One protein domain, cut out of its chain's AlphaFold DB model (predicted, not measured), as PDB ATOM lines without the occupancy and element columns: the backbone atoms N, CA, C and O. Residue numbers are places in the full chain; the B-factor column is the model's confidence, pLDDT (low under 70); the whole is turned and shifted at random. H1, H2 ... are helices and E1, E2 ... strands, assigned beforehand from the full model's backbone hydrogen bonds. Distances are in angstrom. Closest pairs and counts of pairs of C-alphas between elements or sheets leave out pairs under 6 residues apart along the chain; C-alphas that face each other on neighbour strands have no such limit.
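AT A GLANCE: This is residues 112 to 216 of the 218 residues of an uncharacterized protein of Proteus vulgaris (UniProt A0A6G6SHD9). An elongated row of parts: the small strand hairpin E1 and E2 at one end, then H1, then the longer helix H3 with short H2 packed on its first part, and at the other end the three-stranded sheet E3 E4 E5, with H3 over one face. The 105 printed residues include three named helices and five named strands, in the order H1 E1 E2 H2 E3 E4 E5 H3, of mixed class. Both sheets are antiparallel. The whole is compact, with a radius of gyration of the C-alphas of 14.4 A and spans of 48 by 30 by 24 A.

HOW THE PARTS SIT: H1, residues 112 to 123, touches residues 193 to 200 alone of H3, residues 191 to 206, at a steep tilt of 47 degrees, the same way; the closest C-alphas, of Ala 118 and Leu 200, are 6.6 A apart. The hairpin of E1, residues 127 to 130, and E2, residues 135 to 138, has N 128 and O 137 at 2.9 A. The closest C-alphas of H1 and E2, those of Leu 116 and Val 136, are 7.2 A apart. H2, residues 153 to 158, touches residues 191 to 196 alone of H3, at a shallow tilt of 31 degrees, the same way, with the C-alphas of Ala 153 and Asn 192 closest at 4.4 A. E3, residues 165 to 170, E4, residues 175 to 180, and E5, residues 185 to 188, form a meander, each strand the antiparallel neighbour of the one before; N 168 and O 177 are 2.8 A apart, N 178 and O 186 2.9 A. H3 is on this sheet at a height of 5.9 A, over E4 and E5. H1 and H2 have every O i to N i+4 pair within hydrogen-bond range, H3 10 of 12.

IN THESE COORDINATES: H1 begins at C-alpha 112 (17.720, 24.430, -42.333) and is 16.2 A long. E3 is 16.3 A long, E4 16.4 A. H3 is 23.1 A long and ends at C-alpha 206 (-0.418, 25.811, -56.801).

THE WHOLE: The C-alphas of Pro 142 and Glu 172 are the two farthest apart, 49.3 A. The printed part has no cut. The link from E2 to H2, residues 139 to 152, is long. The mean pLDDT of the printed part is 71.3; 46 residues are under 70, among them 139 to 164 and 206 to 216.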
ATOM      1  N   PHE A 112      18.529  23.542 -43.164       81.75
ATOM      2  CA  PHE A 112      17.720  24.430 -42.333       81.75
ATOM      3  C   PHE A 112      16.774  25.307 -43.169       81.75
ATOM      4  O   PHE A 112      15.589  25.394 -42.861       81.75
ATOM      5  N   GLN A 113      17.258  25.893 -44.269       83.56
ATOM      6  CA  GLN A 113      16.435  26.737 -45.140       83.56
ATOM      7  C   GLN A 113      15.302  25.948 -45.813       83.56
ATOM      8  O   GLN A 113      14.178  26.443 -45.875       83.56
ATOM      9  N   ILE A 114      15.544  24.711 -46.261       83.50
ATOM     10  CA  ILE A 114      14.476  23.840 -46.786       83.50
ATOM     11  C   ILE A 114      13.434  23.534 -45.723       83.50
ATOM     12  O   ILE A 114      12.240  23.665 -45.982       83.50
ATOM     13  N   ASN A 115      13.883  23.156 -44.529       78.62
ATOM     14  CA  ASN A 115      13.002  22.853 -43.411       78.62
ATOM     15  C   ASN A 115      12.112  24.039 -43.062       78.62
ATOM     16  O   ASN A 115      10.893  23.905 -42.995       78.62
ATOM     17  N   LEU A 116      12.726  25.206 -42.893       79.69
ATOM     18  CA  LEU A 116      12.028  26.436 -42.572       79.69
ATOM     19  C   LEU A 116      11.014  26.797 -43.667       79.69
ATOM     20  O   LEU A 116       9.867  27.100 -43.352       79.69
ATOM     21  N   THR A 117      11.396  26.691 -44.943       80.25
ATOM     22  CA  THR A 117      10.494  26.970 -46.072       80.25
ATOM     23  C   THR A 117       9.319  25.994 -46.105       80.25
ATOM     24  O   THR A 117       8.188  26.411 -46.317       80.25
ATOM     25  N   ALA A 118       9.556  24.703 -45.864       77.25
ATOM     26  CA  ALA A 118       8.511  23.683 -45.873       77.25
ATOM     27  C   ALA A 118       7.544  23.818 -44.683       77.25
ATOM     28  O   ALA A 118       6.332  23.699 -44.859       77.25
ATOM     29  N   ILE A 119       8.059  24.131 -43.489       74.88
ATOM     30  CA  ILE A 119       7.249  24.446 -42.301       74.88
ATOM     31  C   ILE A 119       6.411  25.698 -42.569       74.88
ATOM     32  O   ILE A 119       5.203  25.686 -42.351       74.88
ATOM     33  N   TYR A 120       7.024  26.750 -43.112       74.69
ATOM     34  CA  TYR A 120       6.328  27.978 -43.479       74.69
ATOM     35  C   TYR A 120       5.217  27.727 -44.511       74.69
ATOM     36  O   TYR A 120       4.109  28.232 -44.371       74.69
ATOM     37  N   ARG A 121       5.484  26.882 -45.516       73.62
ATOM     38  CA  ARG A 121       4.503  26.428 -46.512       73.62
ATOM     39  C   ARG A 121       3.319  25.747 -45.811       73.62
ATOM     40  O   ARG A 121       2.168  26.065 -46.069       73.62
ATOM     41  N   ARG A 122       3.572  24.855 -44.858       69.88
ATOM     42  CA  ARG A 122       2.495  24.120 -44.183       69.88
ATOM     43  C   ARG A 122       1.682  24.964 -43.196       69.88
ATOM     44  O   ARG A 122       0.472  24.775 -43.110       69.88
ATOM     45  N   TYR A 123       2.330  25.849 -42.440       67.56
ATOM     46  CA  TYR A 123       1.721  26.510 -41.278       67.56
ATOM     47  C   TYR A 123       1.530  28.031 -41.433       67.56
ATOM     48  O   TYR A 123       0.866  28.646 -40.605       67.56
ATOM     49  N   GLY A 124       2.052  28.652 -42.495       66.69
ATOM     50  CA  GLY A 124       1.894  30.082 -42.775       66.69
ATOM     51  C   GLY A 124       2.787  31.007 -41.932       66.69
ATOM     52  O   GLY A 124       3.848  30.617 -41.452       66.69
ATOM     53  N   TYR A 125       2.355  32.267 -41.768       63.56
ATOM     54  CA  TYR A 125       3.113  33.373 -41.141       63.56
ATOM     55  C   TYR A 125       3.329  33.253 -39.622       63.56
ATOM     56  O   TYR A 125       3.907  34.145 -39.006       63.56
ATOM     57  N   GLU A 126       2.852  32.182 -39.002       70.88
ATOM     58  CA  GLU A 126       2.757  32.038 -37.549       70.88
ATOM     59  C   GLU A 126       3.944  31.256 -36.968       70.88
ATOM     60  O   GLU A 126       3.797  30.409 -36.079       70.88
ATOM     61  N   ILE A 127       5.140  31.541 -37.492       74.62
ATOM     62  CA  ILE A 127       6.397  30.923 -37.071       74.62
ATOM     63  C   ILE A 127       7.447  31.979 -36.716       74.62
ATOM     64  O   ILE A 127       7.563  33.017 -37.365       74.62
ATOM     65  N   GLU A 128       8.251  31.675 -35.707       75.94
ATOM     66  CA  GLU A 128       9.480  32.378 -35.349       75.94
ATOM     67  C   GLU A 128      10.664  31.411 -35.473       75.94
ATOM     68  O   GLU A 128      10.495  30.191 -35.387       75.94
ATOM     69  N   PHE A 129      11.865  31.936 -35.722       81.44
ATOM     70  CA  PHE A 129      13.056  31.110 -35.891       81.44
ATOM     71  C   PHE A 129      14.342  31.813 -35.449       81.44
ATOM     72  O   PHE A 129      14.428  33.038 -35.396       81.44
ATOM     73  N   ASP A 130      15.359  31.004 -35.173       79.69
ATOM     74  CA  ASP A 130      16.720  31.420 -34.848       79.69
ATOM     75  C   ASP A 130      17.685  30.701 -35.798       79.69
ATOM     76  O   ASP A 130      17.751  29.470 -35.828       79.69
ATOM     77  N   THR A 131      18.412  31.483 -36.597       77.62
ATOM     78  CA  THR A 131      19.370  30.986 -37.591       77.62
ATOM     79  C   THR A 131      20.694  30.542 -36.977       77.62
ATOM     80  O   THR A 131      21.384  29.728 -37.584       77.62
ATOM     81  N   GLU A 132      21.062  31.035 -35.789       79.56
ATOM     82  CA  GLU A 132      22.271  30.606 -35.080       79.56
ATOM     83  C   GLU A 132      22.064  29.243 -34.418       79.56
ATOM     84  O   GLU A 132      22.971  28.409 -34.413       79.56
ATOM     85  N   THR A 133      20.871  29.007 -33.861       80.88
ATOM     86  CA  THR A 133      20.543  27.743 -33.182       80.88
ATOM     87  C   THR A 133      19.743  26.756 -34.031       80.88
ATOM     88  O   THR A 133      19.467  25.654 -33.553       80.88
ATOM     89  N   GLU A 134      19.409  27.124 -35.272       80.75
ATOM     90  CA  GLU A 134      18.605  26.345 -36.225       80.75
ATOM     91  C   GLU A 134      17.273  25.861 -35.627       80.75
ATOM     92  O   GLU A 134      16.862  24.712 -35.789       80.75
ATOM     93  N   LYS A 135      16.582  26.740 -34.898       78.88
ATOM     94  CA  LYS A 135      15.300  26.427 -34.249       78.88
ATOM     95  C   LYS A 135      14.157  27.177 -34.903       78.88
ATOM     96  O   LYS A 135      14.329  28.314 -35.324       78.88
ATOM     97  N   VAL A 136      12.990  26.539 -34.933       76.00
ATOM     98  CA  VAL A 136      11.734  27.112 -35.425       76.00
ATOM     99  C   VAL A 136      10.645  26.788 -34.405       76.00
ATOM    100  O   VAL A 136      10.591  25.657 -33.923       76.00
ATOM    101  N   TRP A 137       9.796  27.747 -34.052       78.88
ATOM    102  CA  TRP A 137       8.684  27.571 -33.110       78.88
ATOM    103  C   TRP A 137       7.448  28.348 -33.557       78.88
ATOM    104  O   TRP A 137       7.534  29.239 -34.402       78.88
ATOM    105  N   SER A 138       6.282  27.988 -33.020       71.94
ATOM    106  CA  SER A 138       5.045  28.719 -33.307       71.94
ATOM    107  C   SER A 138       5.016  30.050 -32.558       71.94
ATOM    108  O   SER A 138       5.254  30.084 -31.353       71.94
ATOM    109  N   SER A 139       4.663  31.134 -33.256       69.94
ATOM    110  CA  SER A 139       4.441  32.447 -32.632       69.94
ATOM    111  C   SER A 139       3.089  32.554 -31.915       69.94
ATOM    112  O   SER A 139       2.860  33.495 -31.154       69.94
ATOM    113  N   LEU A 140       2.186  31.593 -32.145       67.19
ATOM    114  CA  LEU A 140       0.883  31.521 -31.485       67.19
ATOM    115  C   LEU A 140       0.896  30.718 -30.185       67.19
ATOM    116  O   LEU A 140      -0.047  30.831 -29.398       67.19
ATOM    117  N   ASP A 141       1.923  29.900 -29.964       66.25
ATOM    118  CA  ASP A 141       2.041  29.120 -28.741       66.25
ATOM    119  C   ASP A 141       2.753  29.953 -27.660       66.25
ATOM    120  O   ASP A 141       3.930  30.285 -27.828       66.25
ATOM    121  N   PRO A 142       2.087  30.297 -26.540       56.34
ATOM    122  CA  PRO A 142       2.710  31.052 -25.454       56.34
ATOM    123  C   PRO A 142       3.901  30.327 -24.804       56.34
ATOM    124  O   PRO A 142       4.731  30.994 -24.184       56.34
ATOM    125  N   ASP A 143       4.004  29.004 -24.962       62.34
ATOM    126  CA  ASP A 143       5.124  28.190 -24.478       62.34
ATOM    127  C   ASP A 143       6.183  27.921 -25.572       62.34
ATOM    128  O   ASP A 143       7.209  27.291 -25.299       62.34
ATOM    129  N   GLY A 144       5.975  28.425 -26.797       60.44
ATOM    130  CA  GLY A 144       6.939  28.360 -27.897       60.44
ATOM    131  C   GLY A 144       7.241  26.935 -28.358       60.44
ATOM    132  O   GLY A 144       8.413  26.565 -28.475       60.44
ATOM    133  N   ALA A 145       6.209  26.114 -28.593       68.25
ATOM    134  CA  ALA A 145       6.391  24.751 -29.084       68.25
ATOM    135  C   ALA A 145       7.288  24.729 -30.330       68.25
ATOM    136  O   ALA A 145       6.996  25.350 -31.356       68.25
ATOM    137  N   LEU A 146       8.407  24.012 -30.207       68.06
ATOM    138  CA  LEU A 146       9.380  23.851 -31.276       68.06
ATOM    139  C   LEU A 146       8.801  22.947 -32.361       68.06
ATOM    140  O   LEU A 146       8.294  21.862 -32.072       68.06
ATOM    141  N   PHE A 147       8.946  23.367 -33.612       67.50
ATOM    142  CA  PHE A 147       8.721  22.485 -34.741       67.50
ATOM    143  C   PHE A 147       9.885  21.502 -34.852       67.50
ATOM    144  O   PHE A 147      11.060  21.885 -34.833       67.50
ATOM    145  N   ASP A 148       9.558  20.225 -35.012       64.94
ATOM    146  CA  ASP A 148      10.553  19.240 -35.399       64.94
ATOM    147  C   ASP A 148      10.962  19.477 -36.856       64.94
ATOM    148  O   ASP A 148      10.158  19.363 -37.780       64.94
ATOM    149  N   LEU A 149      12.237  19.821 -37.058       67.19
ATOM    150  CA  LEU A 149      12.845  19.815 -38.387       67.19
ATOM    151  C   LEU A 149      12.750  18.400 -38.981       67.19
ATOM    152  O   LEU A 149      12.863  17.414 -38.252       67.19
ATOM    153  N   LEU A 150      12.632  18.313 -40.304       67.25
ATOM    154  CA  LEU A 150      12.625  17.106 -41.135       67.25
ATOM    155  C   LEU A 150      13.984  16.402 -41.078       67.25
ATOM    156  O   LEU A 150      14.814  16.444 -41.996       67.25
ATOM    157  N   LYS A 151      14.239  15.753 -39.949       67.06
ATOM    158  CA  LYS A 151      15.502  15.075 -39.655       67.06
ATOM    159  C   LYS A 151      15.590  13.747 -40.391       67.06
ATOM    160  O   LYS A 151      16.691  13.248 -40.616       67.06
ATOM    161  N   ASN A 152      14.451  13.164 -40.757       61.56
ATOM    162  CA  ASN A 152      14.382  11.879 -41.433       61.56
ATOM    163  C   ASN A 152      13.328  11.865 -42.562       61.56
ATOM    164  O   ASN A 152      12.641  12.852 -42.826       61.56
ATOM    165  N   ALA A 153      13.265  10.745 -43.284       56.34
ATOM    166  CA  ALA A 153      12.353  10.587 -44.409       56.34
ATOM    167  C   ALA A 153      10.883  10.474 -43.975       56.34
ATOM    168  O   ALA A 153      10.031  10.957 -44.704       56.34
ATOM    169  N   ASP A 154      10.581   9.905 -42.807       61.38
ATOM    170  CA  ASP A 154       9.208   9.798 -42.297       61.38
ATOM    171  C   ASP A 154       8.648  11.181 -41.921       61.38
ATOM    172  O   ASP A 154       7.495  11.483 -42.230       61.38
ATOM    173  N   ASP A 155       9.478  12.065 -41.355       62.59
ATOM    174  CA  ASP A 155       9.127  13.464 -41.082       62.59
ATOM    175  C   ASP A 155       8.844  14.215 -42.396       62.59
ATOM    176  O   ASP A 155       7.844  14.922 -42.523       62.59
ATOM    177  N   ALA A 156       9.702  14.017 -43.408       59.66
ATOM    178  CA  ALA A 156       9.543  14.607 -44.739       59.66
ATOM    179  C   ALA A 156       8.296  14.085 -45.465       59.66
ATOM    180  O   ALA A 156       7.595  14.861 -46.104       59.66
ATOM    181  N   LEU A 157       7.986  12.794 -45.337       61.09
ATOM    182  CA  LEU A 157       6.766  12.192 -45.875       61.09
ATOM    183  C   LEU A 157       5.517  12.669 -45.119       61.09
ATOM    184  O   LEU A 157       4.464  12.814 -45.725       61.09
ATOM    185  N   SER A 158       5.627  12.978 -43.824       63.53
ATOM    186  CA  SER A 158       4.523  13.538 -43.030       63.53
ATOM    187  C   SER A 158       4.164  14.972 -43.434       63.53
ATOM    188  O   SER A 158       3.077  15.441 -43.104       63.53
ATOM    189  N   LEU A 159       5.042  15.693 -44.144       59.00
ATOM    190  CA  LEU A 159       4.683  16.952 -44.811       59.00
ATOM    191  C   LEU A 159       3.833  16.748 -46.067       59.00
ATOM    192  O   LEU A 159       3.171  17.687 -46.496       59.00
ATOM    193  N   LEU A 160       3.847  15.548 -46.648       59.91
ATOM    194  CA  LEU A 160       3.170  15.220 -47.901       59.91
ATOM    195  C   LEU A 160       1.706  14.807 -47.711       59.91
ATOM    196  O   LEU A 160       1.190  14.118 -48.583       59.91
ATOM    197  N   GLU A 161       1.043  15.158 -46.601       54.91
ATOM    198  CA  GLU A 161      -0.292  14.621 -46.262       54.91
ATOM    199  C   GLU A 161      -1.314  14.710 -47.416       54.91
ATOM    200  O   GLU A 161      -2.160  13.824 -47.513       54.91
ATOM    201  N   ASP A 162      -1.150  15.664 -48.344       54.50
ATOM    202  CA  ASP A 162      -1.964  15.806 -49.562       54.50
ATOM    203  C   ASP A 162      -1.168  15.790 -50.894       54.50
ATOM    204  O   ASP A 162      -1.734  16.030 -51.961       54.50
ATOM    205  N   CYS A 163       0.142  15.519 -50.877       60.28
ATOM    206  CA  CYS A 163       1.013  15.617 -52.057       60.28
ATOM    207  C   CYS A 163       1.389  14.238 -52.617       60.28
ATOM    208  O   CYS A 163       2.133  13.474 -52.001       60.28
ATOM    209  N   GLU A 164       0.950  13.940 -53.840       68.69
ATOM    210  CA  GLU A 164       1.329  12.709 -54.536       68.69
ATOM    211  C   GLU A 164       2.721  12.841 -55.186       68.69
ATOM    212  O   GLU A 164       2.976  13.726 -56.006       68.69
ATOM    213  N   MET A 165       3.639  11.936 -54.829       73.31
ATOM    214  CA  MET A 165       4.987  11.856 -55.401       73.31
ATOM    215  C   MET A 165       5.405  10.408 -55.636       73.31
ATOM    216  O   MET A 165       4.986   9.487 -54.933       73.31
ATOM    217  N   SER A 166       6.299  10.210 -56.600       73.75
ATOM    218  CA  SER A 166       6.989   8.943 -56.822       73.75
ATOM    219  C   SER A 166       8.461   9.063 -56.437       73.75
ATOM    220  O   SER A 166       9.105  10.063 -56.737       73.75
ATOM    221  N   CYS A 167       8.995   8.040 -55.769       73.25
ATOM    222  CA  CYS A 167      10.387   8.004 -55.323       73.25
ATOM    223  C   CYS A 167      11.102   6.802 -55.942       73.25
ATOM    224  O   CYS A 167      10.614   5.671 -55.873       73.25
ATOM    225  N   SER A 168      12.296   7.024 -56.482       68.94
ATOM    226  CA  SER A 168      13.167   5.974 -57.005       68.94
ATOM    227  C   SER A 168      14.614   6.198 -56.570       68.94
ATOM    228  O   SER A 168      15.021   7.319 -56.280       68.94
ATOM    229  N   TYR A 169      15.399   5.125 -56.466       72.38
ATOM    230  CA  TYR A 169      16.813   5.209 -56.098       72.38
ATOM    231  C   TYR A 169      17.689   4.722 -57.248       72.38
ATOM    232  O   TYR A 169      17.653   3.544 -57.620       72.38
ATOM    233  N   HIS A 170      18.514   5.617 -57.781       68.50
ATOM    234  CA  HIS A 170      19.461   5.317 -58.845       68.50
ATOM    235  C   HIS A 170      20.732   4.726 -58.235       68.50
ATOM    236  O   HIS A 170      21.583   5.446 -57.719       68.50
ATOM    237  N   GLN A 171      20.877   3.398 -58.295       59.22
ATOM    238  CA  GLN A 171      22.013   2.694 -57.682       59.22
ATOM    239  C   GLN A 171      23.375   3.097 -58.258       59.22
ATOM    240  O   GLN A 171      24.367   3.093 -57.527       59.22
ATOM    241  N   GLU A 172      23.417   3.430 -59.548       68.00
ATOM    242  CA  GLU A 172      24.631   3.841 -60.260       68.00
ATOM    243  C   GLU A 172      25.182   5.160 -59.704       68.00
ATOM    244  O   GLU A 172      26.350   5.234 -59.328       68.00
ATOM    245  N   ASN A 173      24.295   6.142 -59.527       64.44
ATOM    246  CA  ASN A 173      24.629   7.500 -59.090       64.44
ATOM    247  C   ASN A 173      24.470   7.707 -57.572       64.44
ATOM    248  O   ASN A 173      24.841   8.745 -57.039       64.44
ATOM    249  N   LYS A 174      23.920   6.715 -56.858       71.69
ATOM    250  CA  LYS A 174      23.626   6.746 -55.415       71.69
ATOM    251  C   LYS A 174      22.785   7.955 -54.995       71.69
ATOM    252  O   LYS A 174      23.053   8.591 -53.975       71.69
ATOM    253  N   VAL A 175      21.758   8.251 -55.784       75.50
ATOM    254  CA  VAL A 175      20.835   9.364 -55.545       75.50
ATOM    255  C   VAL A 175      19.392   8.896 -55.556       75.50
ATOM    256  O   VAL A 175      19.026   7.947 -56.251       75.50
ATOM    257  N   TRP A 176      18.581   9.579 -54.762       76.62
ATOM    258  CA  TRP A 176      17.133   9.498 -54.797       76.62
ATOM    259  C   TRP A 176      16.612  10.473 -55.835       76.62
ATOM    260  O   TRP A 176      17.020  11.628 -55.812       76.62
ATOM    261  N   SER A 177      15.723  10.008 -56.700       76.94
ATOM    262  CA  SER A 177      14.954  10.824 -57.630       76.94
ATOM    263  C   SER A 177      13.501  10.820 -57.171       76.94
ATOM    264  O   SER A 177      12.901   9.750 -57.008       76.94
ATOM    265  N   VAL A 178      12.980  12.005 -56.870       78.56
ATOM    266  CA  VAL A 178      11.612  12.223 -56.400       78.56
ATOM    267  C   VAL A 178      10.891  13.075 -57.429       78.56
ATOM    268  O   VAL A 178      11.380  14.151 -57.771       78.56
ATOM    269  N   THR A 179       9.748  12.592 -57.908       80.50
ATOM    270  CA  THR A 179       8.949  13.264 -58.936       80.50
ATOM    271  C   THR A 179       7.536  13.551 -58.437       80.50
ATOM    272  O   THR A 179       6.848  12.626 -57.994       80.50
ATOM    273  N   SER A 180       7.107  14.812 -58.531       80.06
ATOM    274  CA  SER A 180       5.758  15.288 -58.199       80.06
ATOM    275  C   SER A 180       4.733  14.945 -59.287       80.06
ATOM    276  O   SER A 180       5.096  14.640 -60.424       80.06
ATOM    277  N   ILE A 181       3.437  15.046 -58.971       77.50
ATOM    278  CA  ILE A 181       2.358  14.975 -59.978       77.50
ATOM    279  C   ILE A 181       2.417  16.090 -61.032       77.50
ATOM    280  O   ILE A 181       1.978  15.878 -62.161       77.50
ATOM    281  N   GLU A 182       3.027  17.230 -60.702       81.12
ATOM    282  CA  GLU A 182       3.274  18.335 -61.640       81.12
ATOM    283  C   GLU A 182       4.529  18.103 -62.509       81.12
ATOM    284  O   GLU A 182       4.891  18.925 -63.348       81.12
ATOM    285  N   ASN A 183       5.149  16.923 -62.387       83.12
ATOM    286  CA  ASN A 183       6.365  16.486 -63.077       83.12
ATOM    287  C   ASN A 183       7.648  17.231 -62.672       83.12
ATOM    288  O   ASN A 183       8.653  17.150 -63.386       83.12
ATOM    289  N   ASP A 184       7.675  17.889 -61.511       84.88
ATOM    290  CA  ASP A 184       8.928  18.373 -60.929       84.88
ATOM    291  C   ASP A 184       9.746  17.194 -60.445       84.88
ATOM    292  O   ASP A 184       9.254  16.372 -59.677       84.88
ATOM    293  N   THR A 185      11.005  17.123 -60.860       86.81
ATOM    294  CA  THR A 185      11.916  16.061 -60.437       86.81
ATOM    295  C   THR A 185      13.095  16.651 -59.686       86.81
ATOM    296  O   THR A 185      13.761  17.560 -60.181       86.81
ATOM    297  N   VAL A 186      13.364  16.101 -58.506       85.31
ATOM    298  CA  VAL A 186      14.517  16.442 -57.677       85.31
ATOM    299  C   VAL A 186      15.374  15.206 -57.484       85.31
ATOM    300  O   VAL A 186      14.877  14.154 -57.082       85.31
ATOM    301  N   GLU A 187      16.677  15.356 -57.718       85.75
ATOM    302  CA  GLU A 187      17.653  14.302 -57.477       85.75
ATOM    303  C   GLU A 187      18.612  14.711 -56.356       85.75
ATOM    304  O   GLU A 187      19.303  15.723 -56.449       85.75
ATOM    305  N   HIS A 188      18.677  13.927 -55.278       81.19
ATOM    306  CA  HIS A 188      19.556  14.229 -54.149       81.19
ATOM    307  C   HIS A 188      20.083  12.965 -53.457       81.19
ATOM    308  O   HIS A 188      19.441  11.916 -53.427       81.19
ATOM    309  N   LYS A 189      21.271  13.052 -52.842       78.75
ATOM    310  CA  LYS A 189      21.881  11.932 -52.089       78.75
ATOM    311  C   LYS A 189      21.089  11.554 -50.834       78.75
ATOM    312  O   LYS A 189      21.159  10.420 -50.371       78.75
ATOM    313  N   SER A 190      20.336  12.509 -50.300       80.19
ATOM    314  CA  SER A 190      19.485  12.353 -49.123       80.19
ATOM    315  C   SER A 190      18.012  12.378 -49.510       80.19
ATOM    316  O   SER A 190      17.565  13.341 -50.131       80.19
ATOM    317  N   LEU A 191      17.267  11.336 -49.131       75.06
ATOM    318  CA  LEU A 191      15.853  11.177 -49.483       75.06
ATOM    319  C   LEU A 191      14.972  12.267 -48.865       75.06
ATOM    320  O   LEU A 191      14.153  12.841 -49.569       75.06
ATOM    321  N   ASN A 192      15.159  12.584 -47.579       76.56
ATOM    322  CA  ASN A 192      14.403  13.649 -46.902       76.56
ATOM    323  C   ASN A 192      14.546  14.993 -47.633       76.56
ATOM    324  O   ASN A 192      13.569  15.709 -47.818       76.56
ATOM    325  N   ARG A 193      15.758  15.287 -48.111       82.31
ATOM    326  CA  ARG A 193      16.062  16.484 -48.884       82.31
ATOM    327  C   ARG A 193      15.372  16.473 -50.246       82.31
ATOM    328  O   ARG A 193      14.715  17.452 -50.572       82.31
ATOM    329  N   ALA A 194      15.470  15.368 -50.989       78.50
ATOM    330  CA  ALA A 194      14.801  15.233 -52.285       78.50
ATOM    331  C   ALA A 194      13.277  15.400 -52.160       78.50
ATOM    332  O   ALA A 194      12.660  16.096 -52.958       78.50
ATOM    333  N   VAL A 195      12.680  14.802 -51.123       80.25
ATOM    334  CA  VAL A 195      11.244  14.907 -50.832       80.25
ATOM    335  C   VAL A 195      10.847  16.341 -50.489       80.25
ATOM    336  O   VAL A 195       9.912  16.869 -51.083       80.25
ATOM    337  N   ALA A 196      11.559  16.990 -49.566       79.94
ATOM    338  CA  ALA A 196      11.221  18.342 -49.130       79.94
ATOM    339  C   ALA A 196      11.400  19.381 -50.250       79.94
ATOM    340  O   ALA A 196      10.565  20.263 -50.414       79.94
ATOM    341  N   GLU A 197      12.445  19.262 -51.067       85.81
ATOM    342  CA  GLU A 197      12.631  20.126 -52.237       85.81
ATOM    343  C   GLU A 197      11.572  19.889 -53.316       85.81
ATOM    344  O   GLU A 197      11.051  20.852 -53.879       85.81
ATOM    345  N   CYS A 198      11.225  18.628 -53.594       83.19
ATOM    346  CA  CYS A 198      10.185  18.292 -54.566       83.19
ATOM    347  C   CYS A 198       8.810  18.797 -54.102       83.19
ATOM    348  O   CYS A 198       8.041  19.305 -54.914       83.19
ATOM    349  N   PHE A 199       8.530  18.751 -52.795       81.69
ATOM    350  CA  PHE A 199       7.345  19.370 -52.193       81.69
ATOM    351  C   PHE A 199       7.298  20.869 -52.463       81.69
ATOM    352  O   PHE A 199       6.291  21.373 -52.951       81.69
ATOM    353  N   LEU A 200       8.399  21.577 -52.213       83.44
ATOM    354  CA  LEU A 200       8.451  23.016 -52.444       83.44
ATOM    355  C   LEU A 200       8.234  23.372 -53.921       83.44
ATOM    356  O   LEU A 200       7.436  24.266 -54.194       83.44
ATOM    357  N   LEU A 201       8.871  22.651 -54.852       85.62
ATOM    358  CA  LEU A 201       8.655  22.842 -56.293       85.62
ATOM    359  C   LEU A 201       7.204  22.561 -56.696       85.62
ATOM    360  O   LEU A 201       6.601  23.377 -57.382       85.62
ATOM    361  N   MET A 202       6.616  21.467 -56.208       80.56
ATOM    362  CA  MET A 202       5.218  21.137 -56.487       80.56
ATOM    363  C   MET A 202       4.283  22.259 -56.009       80.56
ATOM    364  O   MET A 202       3.405  22.707 -56.742       80.56
ATOM    365  N   THR A 203       4.484  22.751 -54.782       78.00
ATOM    366  CA  THR A 203       3.643  23.813 -54.207       78.00
ATOM    367  C   THR A 203       3.806  25.172 -54.885       78.00
ATOM    368  O   THR A 203       2.897  25.993 -54.782       78.00
ATOM    369  N   ASP A 204       4.908  25.413 -55.603       79.88
ATOM    370  CA  ASP A 204       5.059  26.621 -56.421       79.88
ATOM    371  C   ASP A 204       4.042  26.665 -57.571       79.88
ATOM    372  O   ASP A 204       3.599  27.750 -57.938       79.88
ATOM    373  N   HIS A 205       3.615  25.514 -58.107       73.56
ATOM    374  CA  HIS A 205       2.595  25.466 -59.167       73.56
ATOM    375  C   HIS A 205       1.190  25.821 -58.672       73.56
ATOM    376  O   HIS A 205       0.345  26.235 -59.464       73.56
ATOM    377  N   TYR A 206       0.922  25.653 -57.375       67.81
ATOM    378  CA  TYR A 206      -0.418  25.811 -56.801       67.81
ATOM    379  C   TYR A 206      -0.672  27.175 -56.150       67.81
ATOM    380  O   TYR A 206      -1.811  27.449 -55.763       67.81
ATOM    381  N   ALA A 207       0.341  28.031 -56.002       58.19
ATOM    382  CA  ALA A 207       0.200  29.273 -55.251       58.19
ATOM    383  C   ALA A 207       0.965  30.447 -55.883       58.19
ATOM    384  O   ALA A 207       2.174  30.568 -55.709       58.19
ATOM    385  N   ASP A 208       0.227  31.369 -56.513       51.91
ATOM    386  CA  ASP A 208       0.755  32.652 -57.013       51.91
ATOM    387  C   ASP A 208       1.196  33.620 -55.884       51.91
ATOM    388  O   ASP A 208       1.954  34.550 -56.141       51.91
ATOM    389  N   ASP A 209       0.767  33.408 -54.629       48.22
ATOM    390  CA  ASP A 209       0.809  34.439 -53.567       48.22
ATOM    391  C   ASP A 209       1.388  33.983 -52.212       48.22
ATOM    392  O   ASP A 209       1.148  34.611 -51.180       48.22
ATOM    393  N   TRP A 210       2.150  32.889 -52.151       52.12
ATOM    394  CA  TRP A 210       2.792  32.522 -50.882       52.12
ATOM    395  C   TRP A 210       4.152  33.210 -50.786       52.12
ATOM    396  O   TRP A 210       4.986  33.046 -51.681       52.12
ATOM    397  N   PRO A 211       4.406  34.017 -49.743       50.91
ATOM    398  CA  PRO A 211       5.639  34.781 -49.667       50.91
ATOM    399  C   PRO A 211       6.815  33.818 -49.546       50.91
ATOM    400  O   PRO A 211       6.869  32.934 -48.690       50.91
ATOM    401  N   ASN A 212       7.772  34.004 -50.442       55.03
ATOM    402  CA  ASN A 212       8.985  33.221 -50.424       55.03
ATOM    403  C   ASN A 212       9.836  33.683 -49.234       55.03
ATOM    404  O   ASN A 212      10.096  34.881 -49.081       55.03
ATOM    405  N   ILE A 213      10.289  32.742 -48.406       55.59
ATOM    406  CA  ILE A 213      11.108  33.044 -47.222       55.59
ATOM    407  C   ILE A 213      12.463  33.678 -47.586       55.59
ATOM    408  O   ILE A 213      13.147  34.224 -46.724       55.59
ATOM    409  N   GLU A 214      12.819  33.678 -48.878       53.06
ATOM    410  CA  GLU A 214      13.926  34.456 -49.454       53.06
ATOM    411  C   GLU A 214      13.896  35.923 -49.032       53.06
ATOM    412  O   GLU A 214      14.952  36.482 -48.775       53.06
ATOM    413  N   ASN A 215      12.712  36.527 -48.884       53.06
ATOM    414  CA  ASN A 215      12.584  37.925 -48.457       53.06
ATOM    415  C   ASN A 215      12.880  38.148 -46.961       53.06
ATOM    416  O   ASN A 215      12.907  39.290 -46.510       53.06
ATOM    417  N   ILE A 216      13.013  37.074 -46.180       53.56
ATOM    418  CA  ILE A 216      13.208  37.100 -44.723       53.56
ATOM    419  C   ILE A 216      14.627  36.622 -44.367       53.56
ATOM    420  O   ILE A 216      15.199  37.067 -43.375       53.56
TER     421      ILE A 216